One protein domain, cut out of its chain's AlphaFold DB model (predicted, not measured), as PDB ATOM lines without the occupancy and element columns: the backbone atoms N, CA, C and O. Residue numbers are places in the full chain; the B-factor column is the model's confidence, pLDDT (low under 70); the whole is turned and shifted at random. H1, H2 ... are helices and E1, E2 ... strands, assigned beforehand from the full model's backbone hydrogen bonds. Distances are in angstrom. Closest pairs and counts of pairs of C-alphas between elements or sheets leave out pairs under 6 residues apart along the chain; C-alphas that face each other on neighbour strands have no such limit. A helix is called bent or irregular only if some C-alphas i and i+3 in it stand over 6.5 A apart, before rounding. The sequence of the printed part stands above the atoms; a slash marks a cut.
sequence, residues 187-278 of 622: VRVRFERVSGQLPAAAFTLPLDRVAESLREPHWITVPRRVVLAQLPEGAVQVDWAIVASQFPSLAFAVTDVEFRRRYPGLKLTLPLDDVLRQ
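Overview. This is residues 187 to 278 of the 622 residues of an uncharacterized protein of Candidatus Rokubacteria bacterium (UniProt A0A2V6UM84). Two small two-stranded ladders, E1 with E2 and E3 with E4, sit next to each other with few contacts between them, and short helices are set round them. H3 and H6 lie near each other at one end of the long axis, H1 and H4 pack on the ladders farther along, and H2, H5 and the links 198 to 206 and 247 to 255 lie toward the other end. The printed part has 92 residues, with six named helices and four named strands in the order E1 H1 H2 E2 H3 E3 H4 H5 E4 H6; both sheets are antiparallel and the class is mixed, helices and strands. The whole is compact, with a radius of gyration of the C-alphas of 12.9 A and spans of 36 by 26 by 19 A.

Along the chain. Find C-alpha 187 at (120.521, 79.647, 31.196); there E1, residues 187 to 190, begins and runs 10.2 A. H1, 191 to 197, follows at once over 10.2 A, then H2, 207 to 212, over 8.8 A. E2, 219 to 223, runs 13.1 A, and H3, 224 to 233, starts at (122.004, 77.657, 26.125) and spans 15.2 A. Next read E3, 236 to 239, 10.0 A; H4, 240 to 246, 10.4 A; H5, 256 to 262, 9.7 A; and E4, 267 to 270, 9.5 A. H6, 272 to 278, covers 10.1 A and ends at (124.921, 84.320, 32.241). H1, H3 and H4 are irregular: C-alphas 193 and 196 are 7.2 A apart, 229 and 232 7.3 A, and 242 and 245 7.3 A.

Arrangement. Look first at E1 and E2, antiparallel at 156 degrees, where N 187 and O 222 are 2.8 A apart, within hydrogen-bond range. In E3 and E4, antiparallel at 146 degrees, N 238 and O 268 are 2.8 A apart, also within range. Between the sheets, the closest C-alphas of E1 and E4 are Val 189 and Leu 270, 7.1 A. H1 and H2 form a helical hairpin; they touch at Phe 191 and Ala 211, their closest C-alphas, 6.3 A, with a shallow tilt of 28 degrees, opposite ways. The closest C-alphas of H4 and E2 are Val 243 and Ile 220, 7.1 A; those of H6 and E1 are Asp 274 and Val 189, 6.4 A. H3 and H6 are close but not clearly touching, their closest C-alphas, Val 227 and Val 275, 7.9 A apart. H4 and H5 are likewise close but not clearly touching, their closest C-alphas, Ala 244 and Asp 256, 7.9 A apart; H5 and H6 are apart. In H2 and H5 every O i to N i+4 pair is within hydrogen-bond range; H3 has 3 of 6, H6 2 of 3, and H1 and H4 1 of 3 each, beside 2 of 4 O i to N i+3 pairs each.

Size, cuts and confidence. The two C-alphas farthest apart are those of Thr 204 and Pro 232, 37.0 A. The printed part has no cut, and no link is long. Mean pLDDT of the printed part is 84.0, and no printed residue is under 70.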
ATOM      1  N   VAL A 187     120.823  78.275  30.771       87.25
ATOM      2  CA  VAL A 187     120.521  79.647  31.196       87.25
ATOM      3  C   VAL A 187     119.340  79.596  32.159       87.25
ATOM      4  O   VAL A 187     118.318  78.983  31.853       87.25
ATOM      5  N   ARG A 188     119.478  80.225  33.327       90.44
ATOM      6  CA  ARG A 188     118.468  80.243  34.391       90.44
ATOM      7  C   ARG A 188     117.716  81.562  34.397       90.44
ATOM      8  O   ARG A 188     118.302  82.613  34.620       90.44
ATOM      9  N   VAL A 189     116.407  81.522  34.215       90.25
ATOM     10  CA  VAL A 189     115.546  82.709  34.252       90.25
ATOM     11  C   VAL A 189     114.626  82.620  35.458       90.25
ATOM     12  O   VAL A 189     114.073  81.558  35.743       90.25
ATOM     13  N   ARG A 190     114.458  83.725  36.191       88.25
ATOM     14  CA  ARG A 190     113.532  83.754  37.331       88.25
ATOM     15  C   ARG A 190     112.103  83.562  36.846       88.25
ATOM     16  O   ARG A 190     111.638  84.312  35.991       88.25
ATOM     17  N   PHE A 191     111.394  82.609  37.439       88.62
ATOM     18  CA  PHE A 191     110.019  82.284  37.071       88.62
ATOM     19  C   PHE A 191     109.082  83.493  37.180       88.62
ATOM     20  O   PHE A 191     108.298  83.735  36.273       88.62
ATOM     21  N   GLU A 192     109.226  84.310  38.228       89.38
ATOM     22  CA  GLU A 192     108.448  85.544  38.440       89.38
ATOM     23  C   GLU A 192     108.492  86.506  37.236       89.38
ATOM     24  O   GLU A 192     107.529  87.210  36.954       89.38
ATOM     25  N   ARG A 193     109.601  86.521  36.487       88.50
ATOM     26  CA  ARG A 193     109.800  87.428  35.345       88.50
ATOM     27  C   ARG A 193     109.068  86.970  34.084       88.50
ATOM     28  O   ARG A 193     108.870  87.770  33.175       88.50
ATOM     29  N   VAL A 194     108.690  85.695  34.019       88.62
ATOM     30  CA  VAL A 194     108.014  85.081  32.863       88.62
ATOM     31  C   VAL A 194     106.624  84.543  33.209       88.62
ATOM     32  O   VAL A 194     105.852  84.236  32.305       88.62
ATOM     33  N   SER A 195     106.265  84.477  34.494       87.06
ATOM     34  CA  SER A 195     104.989  83.940  34.978       87.06
ATOM     35  C   SER A 195     103.781  84.709  34.443       87.06
ATOM     36  O   SER A 195     102.770  84.094  34.124       87.06
ATOM     37  N   GLY A 196     103.900  86.027  34.244       85.69
ATOM     38  CA  GLY A 196     102.848  86.857  33.644       85.69
ATOM     39  C   GLY A 196     102.511  86.519  32.185       85.69
ATOM     40  O   GLY A 196     101.492  86.977  31.679       85.69
ATOM     41  N   GLN A 197     103.339  85.713  31.510       88.12
ATOM     42  CA  GLN A 197     103.099  85.233  30.143       88.12
ATOM     43  C   GLN A 197     102.333  83.900  30.121       88.12
ATOM     44  O   GLN A 197     101.904  83.448  29.060       88.12
ATOM     45  N   LEU A 198     102.175  83.249  31.279       87.00
ATOM     46  CA  LEU A 198     101.502  81.964  31.394       87.00
ATOM     47  C   LEU A 198      99.999  82.148  31.637       87.00
ATOM     48  O   LEU A 198      99.595  82.992  32.441       87.00
ATOM     49  N   PRO A 199      99.143  81.324  31.007       85.25
ATOM     50  CA  PRO A 199      97.710  81.368  31.253       85.25
ATOM     51  C   PRO A 199      97.401  80.846  32.663       85.25
ATOM     52  O   PRO A 199      97.348  79.639  32.886       85.25
ATOM     53  N   ALA A 200      97.163  81.750  33.620       81.06
ATOM     54  CA  ALA A 200      96.918  81.401  35.025       81.06
ATOM     55  C   ALA A 200      95.764  80.394  35.213       81.06
ATOM     56  O   ALA A 200      95.855  79.501  36.048       81.06
ATOM     57  N   ALA A 201      94.719  80.478  34.381       79.19
ATOM     58  CA  ALA A 201      93.570  79.567  34.404       79.19
ATOM     59  C   ALA A 201      93.906  78.107  34.035       79.19
ATOM     60  O   ALA A 201      93.063  77.227  34.187       79.19
ATOM     61  N   ALA A 202      95.109  77.839  33.522       80.62
ATOM     62  CA  ALA A 202      95.558  76.495  33.181       80.62
ATOM     63  C   ALA A 202      96.258  75.766  34.348       80.62
ATOM     64  O   ALA A 202      96.599  74.587  34.212       80.62
ATOM     65  N   PHE A 203      96.450  76.439  35.488       84.88
ATOM     66  CA  PHE A 203      97.094  75.895  36.683       84.88
ATOM     67  C   PHE A 203      96.086  75.713  37.825       84.88
ATOM     68  O   PHE A 203      95.170  76.513  37.996       84.88
ATOM     69  N   THR A 204      96.256  74.652  38.619       83.75
ATOM     70  CA  THR A 204      95.417  74.362  39.801       83.75
ATOM     71  C   THR A 204      95.772  75.233  41.002       83.75
ATOM     72  O   THR A 204      94.930  75.486  41.863       83.75
ATOM     73  N   LEU A 205      97.024  75.687  41.066       81.88
ATOM     74  CA  LEU A 205      97.570  76.503  42.141       81.88
ATOM     75  C   LEU A 205      97.924  77.906  41.626       81.88
ATOM     76  O   LEU A 205      98.265  78.057  40.450       81.88
ATOM     77  N   PRO A 206      97.923  78.931  42.501       85.31
ATOM     78  CA  PRO A 206      98.471  80.241  42.165       85.31
ATOM     79  C   PRO A 206      99.909  80.121  41.649       85.31
ATOM     80  O   PRO A 206     100.685  79.312  42.165       85.31
ATOM     81  N   LEU A 207     100.287  80.953  40.671       84.94
ATOM     82  CA  LEU A 207     101.604  80.883  40.025       84.94
ATOM     83  C   LEU A 207     102.768  80.996  41.032       84.94
ATOM     84  O   LEU A 207     103.793  80.352  40.835       84.94
ATOM     85  N   ASP A 208     102.590  81.696  42.155       84.06
ATOM     86  CA  ASP A 208     103.589  81.770  43.234       84.06
ATOM     87  C   ASP A 208     103.889  80.400  43.869       84.06
ATOM     88  O   ASP A 208     105.036  80.085  44.180       84.06
ATOM     89  N   ARG A 209     102.869  79.544  44.013       83.31
ATOM     90  CA  ARG A 209     103.014  78.163  44.508       83.31
ATOM     91  C   ARG A 209     103.547  77.219  43.437       83.31
ATOM     92  O   ARG A 209     104.281  76.285  43.755       83.31
ATOM     93  N   VAL A 210     103.214  77.478  42.170       84.69
ATOM     94  CA  VAL A 210     103.828  76.773  41.036       84.69
ATOM     95  C   VAL A 210     105.329  77.053  41.009       84.69
ATOM     96  O   VAL A 210     106.095  76.113  40.845       84.69
ATOM     97  N   ALA A 211     105.749  78.296  41.276       85.62
ATOM     98  CA  ALA A 211     107.154  78.690  41.354       85.62
ATOM     99  C   ALA A 211     107.937  77.869  42.391       85.62
ATOM    100  O   ALA A 211     109.030  77.396  42.092       85.62
ATOM    101  N   GLU A 212     107.371  77.666  43.583       86.62
ATOM    102  CA  GLU A 212     107.963  76.835  44.647       86.62
ATOM    103  C   GLU A 212     108.080  75.356  44.245       86.62
ATOM    104  O   GLU A 212     108.954  74.648  44.741       86.62
ATOM    105  N   SER A 213     107.207  74.899  43.344       83.12
ATOM    106  CA  SER A 213     107.058  73.490  42.961       83.12
ATOM    107  C   SER A 213     107.720  73.140  41.622       83.12
ATOM    108  O   SER A 213     107.592  72.007  41.156       83.12
ATOM    109  N   LEU A 214     108.404  74.092  40.978       88.12
ATOM    110  CA  LEU A 214     109.197  73.841  39.773       88.12
ATOM    111  C   LEU A 214     110.356  72.879  40.061       88.12
ATOM    112  O   LEU A 214     110.850  72.791  41.184       88.12
ATOM    113  N   ARG A 215     110.858  72.218  39.010       86.06
ATOM    114  CA  ARG A 215     112.044  71.350  39.087       86.06
ATOM    115  C   ARG A 215     113.259  72.056  39.706       86.06
ATOM    116  O   ARG A 215     113.980  71.439  40.484       86.06
ATOM    117  N   GLU A 216     113.474  73.328  39.368       87.62
ATOM    118  CA  GLU A 216     114.329  74.243  40.133       87.62
ATOM    119  C   GLU A 216     113.426  75.324  40.765       87.62
ATOM    120  O   GLU A 216     112.864  76.136  40.026       87.62
ATOM    121  N   PRO A 217     113.258  75.372  42.102       86.94
ATOM    122  CA  PRO A 217     112.333  76.310  42.735       86.94
ATOM    123  C   PRO A 217     112.616  77.764  42.344       86.94
ATOM    124  O   PRO A 217     113.727  78.259  42.521       86.94
ATOM    125  N   HIS A 218     111.594  78.457  41.842       89.38
ATOM    126  CA  HIS A 218     111.621  79.830  41.319       89.38
ATOM    127  C   HIS A 218     112.433  80.056  40.030       89.38
ATOM    128  O   HIS A 218     112.567  81.208  39.607       89.38
ATOM    129  N   TRP A 219     112.935  79.006  39.371       89.69
ATOM    130  CA  TRP A 219     113.768  79.123  38.171       89.69
ATOM    131  C   TRP A 219     113.250  78.269  37.011       89.69
ATOM    132  O   TRP A 219     112.886  77.109  37.176       89.69
ATOM    133  N   ILE A 220     113.273  78.844  35.807       90.31
ATOM    134  CA  ILE A 220     113.143  78.115  34.543       90.31
ATOM    135  C   ILE A 220     114.529  78.006  33.914       90.31
ATOM    136  O   ILE A 220     115.234  78.998  33.732       90.31
ATOM    137  N   THR A 221     114.906  76.787  33.560       90.81
ATOM    138  CA  THR A 221     116.147  76.460  32.861       90.81
ATOM    139  C   THR A 221     115.895  76.356  31.362       90.81
ATOM    140  O   THR A 221     114.938  75.731  30.916       90.81
ATOM    141  N   VAL A 222     116.747  76.979  30.554       89.50
ATOM    142  CA  VAL A 222     116.662  76.915  29.090       89.50
ATOM    143  C   VAL A 222     118.019  76.480  28.543       89.50
ATOM    144  O   VAL A 222     119.034  77.066  28.928       89.50
ATOM    145  N   PRO A 223     118.085  75.475  27.648       89.00
ATOM    146  CA  PRO A 223     119.344  75.061  27.042       89.00
ATOM    147  C   PRO A 223     120.017  76.228  26.321       89.00
ATOM    148  O   PRO A 223     119.407  76.881  25.469       89.00
ATOM    149  N   ARG A 224     121.293  76.475  26.622       85.69
ATOM    150  CA  ARG A 224     122.004  77.657  26.125       85.69
ATOM    151  C   ARG A 224     122.087  77.728  24.604       85.69
ATOM    152  O   ARG A 224     122.021  78.822  24.058       85.69
ATOM    153  N   ARG A 225     122.148  76.589  23.912       83.56
ATOM    154  CA  ARG A 225     122.093  76.522  22.440       83.56
ATOM    155  C   ARG A 225     120.844  77.184  21.840       83.56
ATOM    156  O   ARG A 225     120.947  77.840  20.813       83.56
ATOM    157  N   VAL A 226     119.684  77.048  22.495       83.75
ATOM    158  CA  VAL A 226     118.408  77.633  22.033       83.75
ATOM    159  C   VAL A 226     118.447  79.149  22.184       83.75
ATOM    160  O   VAL A 226     117.986  79.878  21.315       83.75
ATOM    161  N   VAL A 227     119.048  79.607  23.282       84.56
ATOM    162  CA  VAL A 227     119.244  81.023  23.575       84.56
ATOM    163  C   VAL A 227     120.223  81.648  22.582       84.56
ATOM    164  O   VAL A 227     119.888  82.639  21.945       84.56
ATOM    165  N   LEU A 228     121.409  81.052  22.407       82.25
ATOM    166  CA  LEU A 228     122.467  81.569  21.531       82.25
ATOM    167  C   LEU A 228     122.017  81.710  20.071       82.25
ATOM    168  O   LEU A 228     122.422  82.667  19.420       82.25
ATOM    169  N   ALA A 229     121.166  80.803  19.581       81.81
ATOM    170  CA  ALA A 229     120.640  80.857  18.220       81.81
ATOM    171  C   ALA A 229     119.770  82.099  17.948       81.81
ATOM    172  O   ALA A 229     119.781  82.603  16.832       81.81
ATOM    173  N   GLN A 230     119.056  82.604  18.960       82.25
ATOM    174  CA  GLN A 230     118.100  83.716  18.826       82.25
ATOM    175  C   GLN A 230     118.641  85.057  19.349       82.25
ATOM    176  O   GLN A 230     118.022  86.098  19.159       82.25
ATOM    177  N   LEU A 231     119.813  85.078  19.994       79.62
ATOM    178  CA  LEU A 231     120.427  86.329  20.460       79.62
ATOM    179  C   LEU A 231     120.631  87.390  19.363       79.62
ATOM    180  O   LEU A 231     120.404  88.562  19.671       79.62
ATOM    181  N   PRO A 232     121.028  87.047  18.116       72.94
ATOM    182  CA  PRO A 232     121.158  88.036  17.042       72.94
ATOM    183  C   PRO A 232     119.835  88.721  16.670       72.94
ATOM    184  O   PRO A 232     119.847  89.834  16.159       72.94
ATOM    185  N   GLU A 233     118.699  88.076  16.948       75.19
ATOM    186  CA  GLU A 233     117.354  88.565  16.621       75.19
ATOM    187  C   GLU A 233     116.828  89.577  17.658       75.19
ATOM    188  O   GLU A 233     115.769  90.174  17.473       75.19
ATOM    189  N   GLY A 234     117.558  89.797  18.759       71.56
ATOM    190  CA  GLY A 234     117.223  90.784  19.793       71.56
ATOM    191  C   GLY A 234     116.134  90.349  20.783       71.56
ATOM    192  O   GLY A 234     115.889  91.054  21.763       71.56
ATOM    193  N   ALA A 235     115.519  89.181  20.589       80.06
ATOM    194  CA  ALA A 235     114.565  88.582  21.515       80.06
ATOM    195  C   ALA A 235     114.739  87.061  21.547       80.06
ATOM    196  O   ALA A 235     114.913  86.432  20.512       80.06
ATOM    197  N   VAL A 236     114.657  86.459  22.736       85.50
ATOM    198  CA  VAL A 236     114.746  85.001  22.891       85.50
ATOM    199  C   VAL A 236     113.370  84.461  23.246       85.50
ATOM    200  O   VAL A 236     112.870  84.710  24.344       85.50
ATOM    201  N   GLN A 237     112.769  83.713  22.322       88.44
ATOM    202  CA  GLN A 237     111.483  83.052  22.496       88.44
ATOM    203  C   GLN A 237     111.671  81.539  22.628       88.44
ATOM    204  O   GLN A 237     112.251  80.870  21.772       88.44
ATOM    205  N   VAL A 238     111.150  80.978  23.714       88.25
ATOM    206  CA  VAL A 238     111.274  79.556  24.031       88.25
ATOM    207  C   VAL A 238     109.925  78.881  23.872       88.25
ATOM    208  O   VAL A 238     108.939  79.300  24.477       88.25
ATOM    209  N   ASP A 239     109.893  77.827  23.062       86.12
ATOM    210  CA  ASP A 239     108.703  77.000  22.896       86.12
ATOM    211  C   ASP A 239     108.330  76.312  24.214       86.12
ATOM    212  O   ASP A 239     109.201  75.814  24.942       86.12
ATOM    213  N   TRP A 240     107.031  76.253  24.509       85.25
ATOM    214  CA  TRP A 240     106.507  75.578  25.690       85.25
ATOM    215  C   TRP A 240     107.048  74.148  25.857       85.25
ATOM    216  O   TRP A 240     107.386  73.750  26.972       85.25
ATOM    217  N   ALA A 241     107.224  73.389  24.771       83.62
ATOM    218  CA  ALA A 241     107.723  72.014  24.815       83.62
ATOM    219  C   ALA A 241     109.114  71.881  25.467       83.62
ATOM    220  O   ALA A 241     109.431  70.832  26.029       83.62
ATOM    221  N   ILE A 242     109.931  72.940  25.430       84.44
ATOM    222  CA  ILE A 242     111.278  72.964  26.019       84.44
ATOM    223  C   ILE A 242     111.206  73.103  27.546       84.44
ATOM    224  O   ILE A 242     112.027  72.533  28.266       84.44
ATOM    225  N   VAL A 243     110.216  73.841  28.054       87.00
ATOM    226  CA  VAL A 243     110.093  74.172  29.482       87.00
ATOM    227  C   VAL A 243     109.061  73.326  30.226       87.00
ATOM    228  O   VAL A 243     109.156  73.204  31.444       87.00
ATOM    229  N   ALA A 244     108.124  72.688  29.519       84.88
ATOM    230  CA  ALA A 244     106.999  71.949  30.099       84.88
ATOM    231  C   ALA A 244     107.423  70.892  31.133       84.88
ATOM    232  O   ALA A 244     106.808  70.770  32.186       84.88
ATOM    233  N   SER A 245     108.526  70.177  30.880       85.25
ATOM    234  CA  SER A 245     109.047  69.125  31.774       85.25
ATOM    235  C   SER A 245     109.541  69.626  33.139       85.25
ATOM    236  O   SER A 245     109.839  68.821  34.021       85.25
ATOM    237  N   GLN A 246     109.661  70.943  33.319       89.06
ATOM    238  CA  GLN A 246     110.088  71.563  34.576       89.06
ATOM    239  C   GLN A 246     108.917  71.858  35.512       89.06
ATOM    240  O   GLN A 246     109.140  72.143  36.688       89.06
ATOM    241  N   PHE A 247     107.688  71.789  35.002       87.31
ATOM    242  CA  PHE A 247     106.478  71.981  35.781       87.31
ATOM    243  C   PHE A 247     105.996  70.632  36.328       87.31
ATOM    244  O   PHE A 247     105.976  69.643  35.592       87.31
ATOM    245  N   PRO A 248     105.585  70.563  37.603       84.44
ATOM    246  CA  PRO A 248     105.074  69.326  38.172       84.44
ATOM    247  C   PRO A 248     103.712  68.993  37.554       84.44
ATOM    248  O   PRO A 248     102.837  69.851  37.456       84.44
ATOM    249  N   SER A 249     103.496  67.725  37.196       78.44
ATOM    250  CA  SER A 249     102.263  67.281  36.525       78.44
ATOM    251  C   SER A 249     100.988  67.605  37.315       78.44
ATOM    252  O   SER A 249      99.946  67.849  36.720       78.44
ATOM    253  N   LEU A 250     101.077  67.648  38.651       77.31
ATOM    254  CA  LEU A 250      99.964  67.970  39.555       77.31
ATOM    255  C   LEU A 250      99.600  69.470  39.594       77.31
ATOM    256  O   LEU A 250      98.541  69.819  40.113       77.31
ATOM    257  N   ALA A 251     100.452  70.362  39.071       78.81
ATOM    258  CA  ALA A 251     100.163  71.800  39.026       78.81
ATOM    259  C   ALA A 251      99.258  72.202  37.855       78.81
ATOM    260  O   ALA A 251      98.727  73.313  37.862       78.81
ATOM    261  N   PHE A 252      99.072  71.336  36.857       80.31
ATOM    262  CA  PHE A 252      98.203  71.627  35.723       80.31
ATOM    263  C   PHE A 252      96.754  71.244  36.015       80.31
ATOM    264  O   PHE A 252      96.473  70.175  36.551       80.31
ATOM    265  N   ALA A 253      95.826  72.121  35.628       80.81
ATOM    266  CA  ALA A 253      94.387  71.858  35.711       80.81
ATOM    267  C   ALA A 253      93.880  70.958  34.570       80.81
ATOM    268  O   ALA A 253      92.768  70.442  34.629       80.81
ATOM    269  N   VAL A 254      94.698  70.776  33.531       78.94
ATOM    270  CA  VAL A 254      94.448  69.934  32.356       78.94
ATOM    271  C   VAL A 254      95.692  69.100  32.056       78.94
ATOM    272  O   VAL A 254      96.781  69.398  32.539       78.94
ATOM    273  N   THR A 255      95.565  68.056  31.241       76.06
ATOM    274  CA  THR A 255      96.743  67.279  30.818       76.06
ATOM    275  C   THR A 255      97.677  68.120  29.933       76.06
ATOM    276  O   THR A 255      97.219  69.016  29.230       76.06
ATOM    277  N   ASP A 256      98.983  67.824  29.903       72.75
ATOM    278  CA  ASP A 256      99.955  68.560  29.064       72.75
ATOM    279  C   ASP A 256      99.609  68.493  27.559       72.75
ATOM    280  O   ASP A 256      99.761  69.467  26.825       72.75
ATOM    281  N   VAL A 257      99.039  67.375  27.095       77.06
ATOM    282  CA  VAL A 257      98.553  67.232  25.710       77.06
ATOM    283  C   VAL A 257      97.395  68.194  25.424       77.06
ATOM    284  O   VAL A 257      97.346  68.826  24.369       77.06
ATOM    285  N   GLU A 258      96.467  68.328  26.367       80.50
ATOM    286  CA  GLU A 258      95.325  69.232  26.258       80.50
ATOM    287  C   GLU A 258      95.739  70.701  26.412       80.50
ATOM    288  O   GLU A 258      95.255  71.557  25.673       80.50
ATOM    289  N   PHE A 259      96.713  70.986  27.280       80.38
ATOM    290  CA  PHE A 259      97.338  72.299  27.422       80.38
ATOM    291  C   PHE A 259      97.947  72.768  26.094       80.38
ATOM    292  O   PHE A 259      97.660  73.874  25.635       80.38
ATOM    293  N   ARG A 260      98.721  71.905  25.420       79.88
ATOM    294  CA  ARG A 260      99.323  72.207  24.110       79.88
ATOM    295  C   ARG A 260      98.283  72.377  23.004       79.88
ATOM    296  O   ARG A 260      98.459  73.226  22.138       79.88
ATOM    297  N   ARG A 261      97.183  71.613  23.033       81.12
ATOM    298  CA  ARG A 261      96.059  71.806  22.097       81.12
ATOM    299  C   ARG A 261      95.347  73.138  22.314       81.12
ATOM    300  O   ARG A 261      94.930  73.762  21.344       81.12
ATOM    301  N   ARG A 262      95.203  73.565  23.570       82.31
ATOM    302  CA  ARG A 262      94.529  74.814  23.942       82.31
ATOM    303  C   ARG A 262      95.390  76.052  23.680       82.31
ATOM    304  O   ARG A 262      94.838  77.106  23.378       82.31
ATOM    305  N   TYR A 263      96.715  75.916  23.748       84.00
ATOM    306  CA  TYR A 263      97.677  77.003  23.531       84.00
ATOM    307  C   TYR A 263      98.804  76.600  22.553       84.00
ATOM    308  O   TYR A 263      99.970  76.543  22.946       84.00
ATOM    309  N   PRO A 264      98.494  76.347  21.266       75.94
ATOM    310  CA  PRO A 264      99.450  75.790  20.300       75.94
ATOM    311  C   PRO A 264     100.584  76.747  19.899       75.94
ATOM    312  O   PRO A 264     101.561  76.315  19.299       75.94
ATOM    313  N   GLY A 265     100.467  78.041  20.216       76.81
ATOM    314  CA  GLY A 265     101.469  79.068  19.912       76.81
ATOM    315  C   GLY A 265     102.166  79.661  21.138       76.81
ATOM    316  O   GLY A 265     102.785  80.716  21.015       76.81
ATOM    317  N   LEU A 266     102.031  79.054  22.324       84.94
ATOM    318  CA  LEU A 266     102.604  79.616  23.548       84.94
ATOM    319  C   LEU A 266     104.137  79.583  23.495       84.94
ATOM    320  O   LEU A 266     104.757  78.519  23.538       84.94
ATOM    321  N   LYS A 267     104.741  80.772  23.459       87.88
ATOM    322  CA  LYS A 267     106.186  80.975  23.546       87.88
ATOM    323  C   LYS A 267     106.507  81.897  24.711       87.88
ATOM    324  O   LYS A 267     105.862  82.928  24.879       87.88
ATOM    325  N   LEU A 268     107.515  81.535  25.496       87.25
ATOM    326  CA  LEU A 268     108.013  82.355  26.593       87.25
ATOM    327  C   LEU A 268     109.130  83.267  26.100       87.25
ATOM    328  O   LEU A 268     110.170  82.793  25.646       87.25
ATOM    329  N   THR A 269     108.927  84.571  26.230       89.94
ATOM    330  CA  THR A 269     109.951  85.580  25.966       89.94
ATOM    331  C   THR A 269     110.842  85.716  27.196       89.94
ATOM    332  O   THR A 269     110.363  86.076  28.276       89.94
ATOM    333  N   LEU A 270     112.133  85.415  27.049       88.88
ATOM    334  CA  LEU A 270     113.093  85.504  28.149       88.88
ATOM    335  C   LEU A 270     113.587  86.949  28.343       88.88
ATOM    336  O   LEU A 270     113.876  87.628  27.355       88.88
ATOM    337  N   PRO A 271     113.771  87.417  29.592       88.12
ATOM    338  CA  PRO A 271     114.414  88.697  29.876       88.12
ATOM    339  C   PRO A 271     115.877  88.686  29.415       88.12
ATOM    340  O   PRO A 271     116.701  87.915  29.918       88.12
ATOM    341  N   LEU A 272     116.209  89.541  28.446       83.00
ATOM    342  CA  LEU A 272     117.533  89.566  27.824       83.00
ATOM    343  C   LEU A 272     118.637  89.974  28.816       83.00
ATOM    344  O   LEU A 272     119.767  89.508  28.709       83.00
ATOM    345  N   ASP A 273     118.313  90.784  29.823       81.06
ATOM    346  CA  ASP A 273     119.236  91.184  30.887       81.06
ATOM    347  C   ASP A 273     119.709  89.995  31.739       81.06
ATOM    348  O   ASP A 273     120.902  89.887  32.039       81.06
ATOM    349  N   ASP A 274     118.804  89.075  32.077       80.62
ATOM    350  CA  ASP A 274     119.136  87.854  32.820       80.62
ATOM    351  C   ASP A 274     119.934  86.870  31.959       80.62
ATOM    352  O   ASP A 274     120.874  86.231  32.447       80.62
ATOM    353  N   VAL A 275     119.595  86.784  30.671       83.50
ATOM    354  CA  VAL A 275     120.298  85.954  29.689       83.50
ATOM    355  C   VAL A 275     121.737  86.439  29.498       83.50
ATOM    356  O   VAL A 275     122.674  85.665  29.686       83.50
ATOM    357  N   LEU A 276     121.939  87.722  29.178       81.50
ATOM    358  CA  LEU A 276     123.253  88.291  28.859       81.50
ATOM    359  C   LEU A 276     124.238  88.195  30.029       81.50
ATOM    360  O   LEU A 276     125.428  87.976  29.811       81.50
ATOM    361  N   ARG A 277     123.758  88.295  31.276       81.75
ATOM    362  CA  ARG A 277     124.595  88.145  32.483       81.75
ATOM    363  C   ARG A 277     125.170  86.742  32.665       81.75
ATOM    364  O   ARG A 277     126.172  86.593  33.360       81.75
ATOM    365  N   GLN A 278     124.538  85.727  32.081       81.38
ATOM    366  CA  GLN A 278     124.921  84.320  32.241       81.38
ATOM    367  C   GLN A 278     125.761  83.789  31.078       81.38
ATOM    368  O   GLN A 278     126.291  82.678  31.150       81.38
TER     369      GLN A 278